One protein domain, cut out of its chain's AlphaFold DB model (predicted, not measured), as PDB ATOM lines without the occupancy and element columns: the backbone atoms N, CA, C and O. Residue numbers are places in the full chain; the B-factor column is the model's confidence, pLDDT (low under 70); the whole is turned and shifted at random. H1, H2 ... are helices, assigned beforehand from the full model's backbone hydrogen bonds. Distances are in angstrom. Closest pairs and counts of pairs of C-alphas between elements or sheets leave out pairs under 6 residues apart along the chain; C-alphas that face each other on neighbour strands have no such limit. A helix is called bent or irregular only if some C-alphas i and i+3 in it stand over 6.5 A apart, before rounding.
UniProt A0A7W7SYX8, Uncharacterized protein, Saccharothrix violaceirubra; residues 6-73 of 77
ATOM      1  N   ALA A   6     -27.459 -41.893  -8.592       75.50
ATOM      2  CA  ALA A   6     -27.220 -42.767  -7.453       75.50
ATOM      3  C   ALA A   6     -26.166 -43.853  -7.737       75.50
ATOM      4  O   ALA A   6     -25.327 -44.114  -6.880       75.50
ATOM      5  N   LEU A   7     -26.160 -44.447  -8.939       77.94
ATOM      6  CA  LEU A   7     -25.159 -45.455  -9.308       77.94
ATOM      7  C   LEU A   7     -23.775 -44.830  -9.475       77.94
ATOM      8  O   LEU A   7     -22.790 -45.419  -9.045       77.94
ATOM      9  N   ARG A   8     -23.703 -43.623 -10.044       72.38
ATOM     10  CA  ARG A   8     -22.445 -42.880 -10.188       72.38
ATOM     11  C   ARG A   8     -21.852 -42.512  -8.830       72.38
ATOM     12  O   ARG A   8     -20.687 -42.800  -8.579       72.38
ATOM     13  N   ASN A   9     -22.666 -41.955  -7.934       77.62
ATOM     14  CA  ASN A   9     -22.230 -41.608  -6.581       77.62
ATOM     15  C   ASN A   9     -21.783 -42.848  -5.799       77.62
ATOM     16  O   ASN A   9     -20.773 -42.812  -5.103       77.62
ATOM     17  N   TYR A  10     -22.506 -43.961  -5.939       79.12
ATOM     18  CA  TYR A  10     -22.129 -45.221  -5.306       79.12
ATOM     19  C   TYR A  10     -20.808 -45.782  -5.861       79.12
ATOM     20  O   TYR A  10     -19.927 -46.150  -5.086       79.12
ATOM     21  N   ALA A  11     -20.636 -45.781  -7.187       76.81
ATOM     22  CA  ALA A  11     -19.394 -46.197  -7.835       76.81
ATOM     23  C   ALA A  11     -18.206 -45.322  -7.407       76.81
ATOM     24  O   ALA A  11     -17.135 -45.853  -7.120       76.81
ATOM     25  N   ARG A  12     -18.405 -44.003  -7.268       79.38
ATOM     26  CA  ARG A  12     -17.390 -43.075  -6.746       79.38
ATOM     27  C   ARG A  12     -16.972 -43.425  -5.322       79.38
ATOM     28  O   ARG A  12     -15.779 -43.465  -5.037       79.38
ATOM     29  N   THR A  13     -17.922 -43.699  -4.430       83.25
ATOM     30  CA  THR A  13     -17.619 -44.085  -3.041       83.25
ATOM     31  C   THR A  13     -16.824 -45.386  -2.977       83.25
ATOM     32  O   THR A  13     -15.855 -45.473  -2.230       83.25
ATOM     33  N   LEU A  14     -17.193 -46.390  -3.780       84.38
ATOM     34  CA  LEU A  14     -16.439 -47.643  -3.859       84.38
ATOM     35  C   LEU A  14     -15.019 -47.418  -4.382       84.38
ATOM     36  O   LEU A  14     -14.064 -47.920  -3.799       84.38
ATOM     37  N   TRP A  15     -14.887 -46.641  -5.455       81.75
ATOM     38  CA  TRP A  15     -13.614 -46.367  -6.110       81.75
ATOM     39  C   TRP A  15     -12.662 -45.577  -5.205       81.75
ATOM     40  O   TRP A  15     -11.535 -45.997  -4.960       81.75
ATOM     41  N   THR A  16     -13.140 -44.476  -4.624       84.62
ATOM     42  CA  THR A  16     -12.367 -43.664  -3.668       84.62
ATOM     43  C   THR A  16     -12.049 -44.429  -2.379       84.62
ATOM     44  O   THR A  16     -10.989 -44.225  -1.794       84.62
ATOM     45  N   GLY A  17     -12.891 -45.386  -1.974       86.56
ATOM     46  CA  GLY A  17     -12.620 -46.295  -0.856       86.56
ATOM     47  C   GLY A  17     -11.399 -47.203  -1.058       86.56
ATOM     48  O   GLY A  17     -10.856 -47.718  -0.081       86.56
ATOM     49  N   CYS A  18     -10.917 -47.367  -2.294       86.75
ATOM     50  CA  CYS A  18      -9.688 -48.103  -2.592       86.75
ATOM     51  C   CYS A  18      -8.401 -47.303  -2.320       86.75
ATOM     52  O   CYS A  18      -7.324 -47.847  -2.551       86.75
ATOM     53  N   GLU A  19      -8.478 -46.058  -1.821       89.25
ATOM     54  CA  GLU A  19      -7.326 -45.169  -1.579       89.25
ATOM     55  C   GLU A  19      -6.186 -45.864  -0.823       89.25
ATOM     56  O   GLU A  19      -5.066 -45.938  -1.326       89.25
ATOM     57  N   THR A  20      -6.469 -46.465   0.333       89.19
ATOM     58  CA  THR A  20      -5.448 -47.160   1.136       89.19
ATOM     59  C   THR A  20      -4.842 -48.355   0.403       89.19
ATOM     60  O   THR A  20      -3.626 -48.542   0.415       89.19
ATOM     61  N   THR A  21      -5.677 -49.166  -0.252       91.88
ATOM     62  CA  THR A  21      -5.225 -50.362  -0.974       91.88
ATOM     63  C   THR A  21      -4.342 -49.983  -2.157       91.88
ATOM     64  O   THR A  21      -3.273 -50.560  -2.342       91.88
ATOM     65  N   LEU A  22      -4.751 -48.980  -2.936       90.69
ATOM     66  CA  LEU A  22      -3.985 -48.489  -4.076       90.69
ATOM     67  C   LEU A  22      -2.662 -47.860  -3.623       90.69
ATOM     68  O   LEU A  22      -1.627 -48.112  -4.238       90.69
ATOM     69  N   ALA A  23      -2.674 -47.108  -2.520       91.25
ATOM     70  CA  ALA A  23      -1.458 -46.549  -1.944       91.25
ATOM     71  C   ALA A  23      -0.452 -47.641  -1.551       91.25
ATOM     72  O   ALA A  23       0.730 -47.539  -1.873       91.25
ATOM     73  N   HIS A  24      -0.924 -48.715  -0.916       91.38
ATOM     74  CA  HIS A  24      -0.072 -49.834  -0.525       91.38
ATOM     75  C   HIS A  24       0.579 -50.513  -1.735       91.38
ATOM     76  O   HIS A  24       1.794 -50.682  -1.764       91.38
ATOM     77  N   VAL A  25      -0.207 -50.810  -2.774       94.19
ATOM     78  CA  VAL A  25       0.303 -51.441  -3.999       94.19
ATOM     79  C   VAL A  25       1.357 -50.561  -4.676       94.19
ATOM     80  O   VAL A  25       2.423 -51.046  -5.046       94.19
ATOM     81  N   ILE A  26       1.112 -49.254  -4.815       91.62
ATOM     82  CA  ILE A  26       2.095 -48.344  -5.425       91.62
ATOM     83  C   ILE A  26       3.364 -48.262  -4.567       91.62
ATOM     84  O   ILE A  26       4.467 -48.221  -5.114       91.62
ATOM     85  N   ALA A  27       3.232 -48.261  -3.240       93.38
ATOM     86  CA  ALA A  27       4.364 -48.204  -2.321       93.38
ATOM     87  C   ALA A  27       5.267 -49.435  -2.479       93.38
ATOM     88  O   ALA A  27       6.475 -49.284  -2.664       93.38
ATOM     89  N   GLU A  28       4.673 -50.631  -2.529       93.75
ATOM     90  CA  GLU A  28       5.384 -51.886  -2.792       93.75
ATOM     91  C   GLU A  28       6.107 -51.868  -4.146       93.75
ATOM     92  O   GLU A  28       7.279 -52.233  -4.224       93.75
ATOM     93  N   GLN A  29       5.445 -51.401  -5.210       93.44
ATOM     94  CA  GLN A  29       6.032 -51.382  -6.557       93.44
ATOM     95  C   GLN A  29       7.130 -50.325  -6.737       93.44
ATOM     96  O   GLN A  29       8.006 -50.479  -7.586       93.44
ATOM     97  N   THR A  30       7.091 -49.240  -5.964       91.19
ATOM     98  CA  THR A  30       8.045 -48.124  -6.082       91.19
ATOM     99  C   THR A  30       9.133 -48.136  -5.007       91.19
ATOM    100  O   THR A  30      10.027 -47.290  -5.046       91.19
ATOM    101  N   GLY A  31       9.071 -49.071  -4.051       91.25
ATOM    102  CA  GLY A  31       9.968 -49.116  -2.892       91.25
ATOM    103  C   GLY A  31       9.815 -47.910  -1.958       91.25
ATOM    104  O   GLY A  31      10.762 -47.549  -1.258       91.25
ATOM    105  N   ARG A  32       8.651 -47.250  -1.981       89.88
ATOM    106  CA  ARG A  32       8.348 -46.064  -1.169       89.88
ATOM    107  C   ARG A  32       7.587 -46.440   0.095       89.88
ATOM    108  O   ARG A  32       7.025 -47.524   0.205       89.88
ATOM    109  N   ALA A  33       7.546 -45.516   1.048       86.81
ATOM    110  CA  ALA A  33       6.712 -45.666   2.230       86.81
ATOM    111  C   ALA A  33       5.235 -45.409   1.878       86.81
ATOM    112  O   ALA A  33       4.919 -44.502   1.108       86.81
ATOM    113  N   ALA A  34       4.322 -46.203   2.444       77.50
ATOM    114  CA  ALA A  34       2.884 -46.086   2.177       77.50
ATOM    115  C   ALA A  34       2.268 -44.768   2.694       77.50
ATOM    116  O   ALA A  34       1.169 -44.395   2.289       77.50
ATOM    117  N   ASP A  35       2.973 -44.059   3.575       81.69
ATOM    118  CA  ASP A  35       2.616 -42.747   4.110       81.69
ATOM    119  C   ASP A  35       3.285 -41.573   3.366       81.69
ATOM    120  O   ASP A  35       3.026 -40.421   3.723       81.69
ATOM    121  N   ASP A  36       4.077 -41.831   2.311       89.38
ATOM    122  CA  ASP A  36       4.655 -40.786   1.453       89.38
ATOM    123  C   ASP A  36       3.537 -39.880   0.916       89.38
ATOM    124  O   ASP A  36       2.624 -40.310   0.200       89.38
ATOM    125  N   LEU A  37       3.619 -38.592   1.258       88.81
ATOM    126  CA  LEU A  37       2.658 -37.577   0.841       88.81
ATOM    127  C   LEU A  37       2.504 -37.531  -0.685       88.81
ATOM    128  O   LEU A  37       1.388 -37.407  -1.178       88.81
ATOM    129  N   SER A  38       3.596 -37.672  -1.433       89.50
ATOM    130  CA  SER A  38       3.588 -37.661  -2.902       89.50
ATOM    131  C   SER A  38       2.769 -38.821  -3.459       89.50
ATOM    132  O   SER A  38       2.032 -38.670  -4.431       89.50
ATOM    133  N   LEU A  39       2.880 -39.984  -2.817       90.44
ATOM    134  CA  LEU A  39       2.159 -41.188  -3.194       90.44
ATOM    135  C   LEU A  39       0.670 -41.042  -2.872       90.44
ATOM    136  O   LEU A  39      -0.171 -41.315  -3.723       90.44
ATOM    137  N   ARG A  40       0.338 -40.519  -1.688       90.44
ATOM    138  CA  ARG A  40      -1.049 -40.206  -1.314       90.44
ATOM    139  C   ARG A  40      -1.691 -39.194  -2.265       90.44
ATOM    140  O   ARG A  40      -2.839 -39.378  -2.658       90.44
ATOM    141  N   LEU A  41      -0.952 -38.159  -2.670       91.81
ATOM    142  CA  LEU A  41      -1.415 -37.176  -3.653       91.81
ATOM    143  C   LEU A  41      -1.684 -37.826  -5.014       91.81
ATOM    144  O   LEU A  41      -2.739 -37.584  -5.599       91.81
ATOM    145  N   LEU A  42      -0.778 -38.684  -5.492       91.19
ATOM    146  CA  LEU A  42      -0.951 -39.424  -6.742       91.19
ATOM    147  C   LEU A  42      -2.192 -40.325  -6.705       91.19
ATOM    148  O   LEU A  42      -3.008 -40.295  -7.623       91.19
ATOM    149  N   VAL A  43      -2.349 -41.108  -5.638       92.69
ATOM    150  CA  VAL A  43      -3.509 -41.987  -5.443       92.69
ATOM    151  C   VAL A  43      -4.794 -41.171  -5.452       92.69
ATOM    152  O   VAL A  43      -5.730 -41.505  -6.178       92.69
ATOM    153  N   ARG A  44      -4.835 -40.073  -4.687       91.12
ATOM    154  CA  ARG A  44      -6.016 -39.214  -4.622       91.12
ATOM    155  C   ARG A  44      -6.355 -38.623  -5.983       91.12
ATOM    156  O   ARG A  44      -7.519 -38.630  -6.364       91.12
ATOM    157  N   TYR A  45      -5.346 -38.164  -6.719       91.31
ATOM    158  CA  TYR A  45      -5.519 -37.666  -8.077       91.31
ATOM    159  C   TYR A  45      -6.185 -38.725  -8.962       91.31
ATOM    160  O   TYR A  45      -7.276 -38.496  -9.473       91.31
ATOM    161  N   VAL A  46      -5.586 -39.916  -9.067       91.12
ATOM    162  CA  VAL A  46      -6.083 -41.006  -9.928       91.12
ATOM    163  C   VAL A  46      -7.508 -41.436  -9.563       91.12
ATOM    164  O   VAL A  46      -8.293 -41.771 -10.449       91.12
ATOM    165  N   LEU A  47      -7.869 -41.407  -8.279       91.31
ATOM    166  CA  LEU A  47      -9.206 -41.799  -7.833       91.31
ATOM    167  C   LEU A  47     -10.288 -40.747  -8.117       91.31
ATOM    168  O   LEU A  47     -11.453 -41.113  -8.261       91.31
ATOM    169  N   GLU A  48      -9.937 -39.468  -8.238       89.94
ATOM    170  CA  GLU A  48     -10.911 -38.402  -8.510       89.94
ATOM    171  C   GLU A  48     -11.150 -38.171 -10.012       89.94
ATOM    172  O   GLU A  48     -12.248 -37.760 -10.394       89.94
ATOM    173  N   ILE A  49     -10.174 -38.471 -10.882       91.00
ATOM    174  CA  ILE A  49     -10.297 -38.217 -12.330       91.00
ATOM    175  C   ILE A  49     -11.530 -38.880 -12.972       91.00
ATOM    176  O   ILE A  49     -12.196 -38.197 -13.747       91.00
ATOM    177  N   PRO A  50     -11.894 -40.149 -12.697       87.31
ATOM    178  CA  PRO A  50     -13.031 -40.782 -13.370       87.31
ATOM    179  C   PRO A  50     -14.374 -40.086 -13.128       87.31
ATOM    180  O   PRO A  50     -15.246 -40.123 -13.996       87.31
ATOM    181  N   ASP A  51     -14.550 -39.445 -11.971       86.69
ATOM    182  CA  ASP A  51     -15.760 -38.672 -11.692       86.69
ATOM    183  C   ASP A  51     -15.836 -37.421 -12.573       86.69
ATOM    184  O   ASP A  51     -16.870 -37.185 -13.199       86.69
ATOM    185  N   LEU A  52     -14.721 -36.691 -12.686       88.00
ATOM    186  CA  LEU A  52     -14.598 -35.509 -13.542       88.00
ATOM    187  C   LEU A  52     -14.719 -35.880 -15.024       88.00
ATOM    188  O   LEU A  52     -15.519 -35.305 -15.755       88.00
ATOM    189  N   ALA A  53     -13.979 -36.889 -15.479       90.12
ATOM    190  CA  ALA A  53     -14.032 -37.347 -16.862       90.12
ATOM    191  C   ALA A  53     -15.433 -37.851 -17.240       90.12
ATOM    192  O   ALA A  53     -15.902 -37.643 -18.354       90.12
ATOM    193  N   GLY A  54     -16.149 -38.464 -16.295       86.38
ATOM    194  CA  GLY A  54     -17.509 -38.947 -16.505       86.38
ATOM    195  C   GLY A  54     -18.558 -37.851 -16.737       86.38
ATOM    196  O   GLY A  54     -19.699 -38.204 -17.063       86.38
ATOM    197  N   THR A  55     -18.230 -36.569 -16.534       87.81
ATOM    198  CA  THR A  55     -19.100 -35.428 -16.873       87.81
ATOM    199  C   THR A  55     -18.800 -34.815 -18.238       87.81
ATOM    200  O   THR A  55     -19.618 -34.043 -18.737       87.81
ATOM    201  N   GLU A  56     -17.672 -35.172 -18.850       91.50
ATOM    202  CA  GLU A  56     -17.267 -34.658 -20.155       91.50
ATOM    203  C   GLU A  56     -17.998 -35.363 -21.313       91.50
ATOM    204  O   GLU A  56     -18.439 -36.510 -21.174       91.50
ATOM    205  N   PRO A  57     -18.120 -34.708 -22.484       90.25
ATOM    206  CA  PRO A  57     -18.716 -35.313 -23.676       90.25
ATOM    207  C   PRO A  57     -17.975 -36.564 -24.162       90.25
ATOM    208  O   PRO A  57     -18.608 -37.488 -24.673       90.25
ATOM    209  N   ASP A  58     -16.650 -36.591 -23.989       92.12
ATOM    210  CA  ASP A  58     -15.790 -37.743 -24.260       92.12
ATOM    211  C   ASP A  58     -14.981 -38.100 -22.999       92.12
ATOM    212  O   ASP A  58     -13.896 -37.554 -22.768       92.12
ATOM    213  N   PRO A  59     -15.497 -39.022 -22.165       90.00
ATOM    214  CA  PRO A  59     -14.821 -39.433 -20.939       90.00
ATOM    215  C   PRO A  59     -13.448 -40.067 -21.166       90.00
ATOM    216  O   PRO A  59     -12.584 -39.973 -20.297       90.00
ATOM    217  N   THR A  60     -13.226 -40.715 -22.315       90.81
ATOM    218  CA  THR A  60     -11.942 -41.375 -22.598       90.81
ATOM    219  C   THR A  60     -10.887 -40.328 -22.931       90.81
ATOM    220  O   THR A  60      -9.821 -40.320 -22.320       90.81
ATOM    221  N   ALA A  61     -11.217 -39.376 -23.807       93.62
ATOM    222  CA  ALA A  61     -10.320 -38.266 -24.118       93.62
ATOM    223  C   ALA A  61     -10.021 -37.391 -22.885       93.62
ATOM    224  O   ALA A  61      -8.895 -36.910 -22.715       93.62
ATOM    225  N   ALA A  62     -11.002 -37.209 -21.994       94.19
ATOM    226  CA  ALA A  62     -10.814 -36.492 -20.735       94.19
ATOM    227  C   ALA A  62      -9.845 -37.224 -19.784       94.19
ATOM    228  O   ALA A  62      -8.966 -36.589 -19.195       94.19
ATOM    229  N   LEU A  63      -9.956 -38.555 -19.672       92.88
ATOM    230  CA  LEU A  63      -9.013 -39.384 -18.912       92.88
ATOM    231  C   LEU A  63      -7.588 -39.262 -19.467       92.88
ATOM    232  O   LEU A  63      -6.662 -38.981 -18.705       92.88
ATOM    233  N   ASP A  64      -7.416 -39.411 -20.781       93.94
ATOM    234  CA  ASP A  64      -6.106 -39.306 -21.434       93.94
ATOM    235  C   ASP A  64      -5.460 -37.934 -21.193       93.94
ATOM    236  O   ASP A  64      -4.270 -37.838 -20.881       93.94
ATOM    237  N   THR A  65      -6.259 -36.866 -21.265       94.31
ATOM    238  CA  THR A  65      -5.808 -35.494 -20.992       94.31
ATOM    239  C   THR A  65      -5.320 -35.337 -19.552       94.31
ATOM    240  O   THR A  65      -4.237 -34.796 -19.322       94.31
ATOM    241  N   ALA A  66      -6.066 -35.860 -18.574       92.44
ATOM    242  CA  ALA A  66      -5.670 -35.811 -17.170       92.44
ATOM    243  C   ALA A  66      -4.330 -36.527 -16.923       92.44
ATOM    244  O   ALA A  66      -3.413 -35.953 -16.332       92.44
ATOM    245  N   PHE A  67      -4.161 -37.748 -17.438       91.62
ATOM    246  CA  PHE A  67      -2.897 -38.480 -17.288       91.62
ATOM    247  C   PHE A  67      -1.734 -37.818 -18.037       91.62
ATOM    248  O   PHE A  67      -0.606 -37.813 -17.535       91.62
ATOM    249  N   ALA A  68      -1.987 -37.202 -19.195       93.62
ATOM    250  CA  ALA A  68      -0.977 -36.419 -19.900       93.62
ATOM    251  C   ALA A  68      -0.518 -35.204 -19.076       93.62
ATOM    252  O   ALA A  68       0.682 -34.927 -19.014       93.62
ATOM    253  N   HIS A  69      -1.440 -34.499 -18.414       92.56
ATOM    254  CA  HIS A  69      -1.108 -33.383 -17.525       92.56
ATOM    255  C   HIS A  69      -0.338 -33.830 -16.286       92.56
ATOM    256  O   HIS A  69       0.660 -33.195 -15.946       92.56
ATOM    257  N   LEU A  70      -0.735 -34.945 -15.667       91.50
ATOM    258  CA  LEU A  70      -0.015 -35.541 -14.544       91.50
ATOM    259  C   LEU A  70       1.433 -35.893 -14.919       91.50
ATOM    260  O   LEU A  70       2.351 -35.627 -14.147       91.50
ATOM    261  N   GLY A  71       1.644 -36.471 -16.104       89.38
ATOM    262  CA  GLY A  71       2.973 -36.876 -16.565       89.38
ATOM    263  C   GLY A  71       3.868 -35.717 -17.013       89.38
ATOM    264  O   GLY A  71       5.087 -35.809 -16.892       89.38
ATOM    265  N   ARG A  72       3.284 -34.635 -17.542       91.00
ATOM    266  CA  ARG A  72       4.035 -33.490 -18.093       91.00
ATOM    267  C   ARG A  72       4.139 -32.299 -17.147       91.00
ATOM    268  O   ARG A  72       4.918 -31.398 -17.429       91.00
ATOM    269  N   GLY A  73       3.374 -32.294 -16.056       84.75
ATOM    270  CA  GLY A  73       3.294 -31.156 -15.146       84.75
ATOM    271  C   GLY A  73       2.637 -29.946 -15.804       84.75
ATOM    272  O   GLY A  73       3.251 -28.893 -15.837       84.75
TER     273      GLY A  73
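This is residues 6 to 73 of the 77 residues of an uncharacterized protein of Saccharothrix violaceirubra (UniProt A0A7W7SYX8). Look for a flat zigzag of helices with H3, the longest, in the middle: H1 and H2 follow one another along one side of it, H2 steeply tilted to it, and H4 folds back on the other side. H3 and H4 form a hairpin that opens as a V from their link. The printed part has 68 residues, with four named helices in the order H1, H2, H3, H4 and no named strand; the class is all helix. It is only just compact, close to loose, with a radius of gyration of the C-alphas of 13.1 A and spans of 38 by 31 by 16 A.

Start at the hub, H3, residues 37 to 53, which touches the three other helices. It has a kink of 26 degrees near residue 47 and is irregular, only just: C-alphas 47 and 50 are 6.8 A apart. H4, residues 59 to 72, touches residues 49 to 53 of H3 alone, opposite ways at a shallow tilt of 25 degrees; the closest C-alphas, of Ala 53 and Pro 59, are 4.6 A apart. H2, residues 19 to 30, touches H3 opposite ways at a steep tilt of 56 degrees, closest at the C-alphas of Ala 23 and Val 43, 6.1 A. H1, residues 6 to 16, touches residues 44 to 51 of H3 alone, opposite ways at a shallow tilt of 18 degrees, closest at the C-alphas of Thr 16 and Leu 47, 5.6 A. The helix packing is mostly aligned, only just, with 2 of 3 touching pairs at a shallow tilt. H1 and H2 meet only through their link; H4 is apart from both. Each O i to N i+4 pair is within hydrogen-bond range in H1, H2 and H4, against 10 of 13 in H3.

Find C-alpha 37 at (2.658, -37.577, 0.841); from there H3 runs 24.3 A to C-alpha 53. H4 covers 20.0 A and ends at C-alpha 72, (4.035, -33.490, -18.093). H1 begins at C-alpha 6, (-27.220, -42.767, -7.453), and spans 15.4 A; H2 spans 16.3 A.

The C-alphas farthest apart, of Gly 31 and Pro 57, are 38.0 A from each other. The printed part has no cut. The links H1 to H2 and H3 to H4 are tight, and H2 to H3 is short. Mean pLDDT of the printed part is 88.5, and no printed residue is under 70.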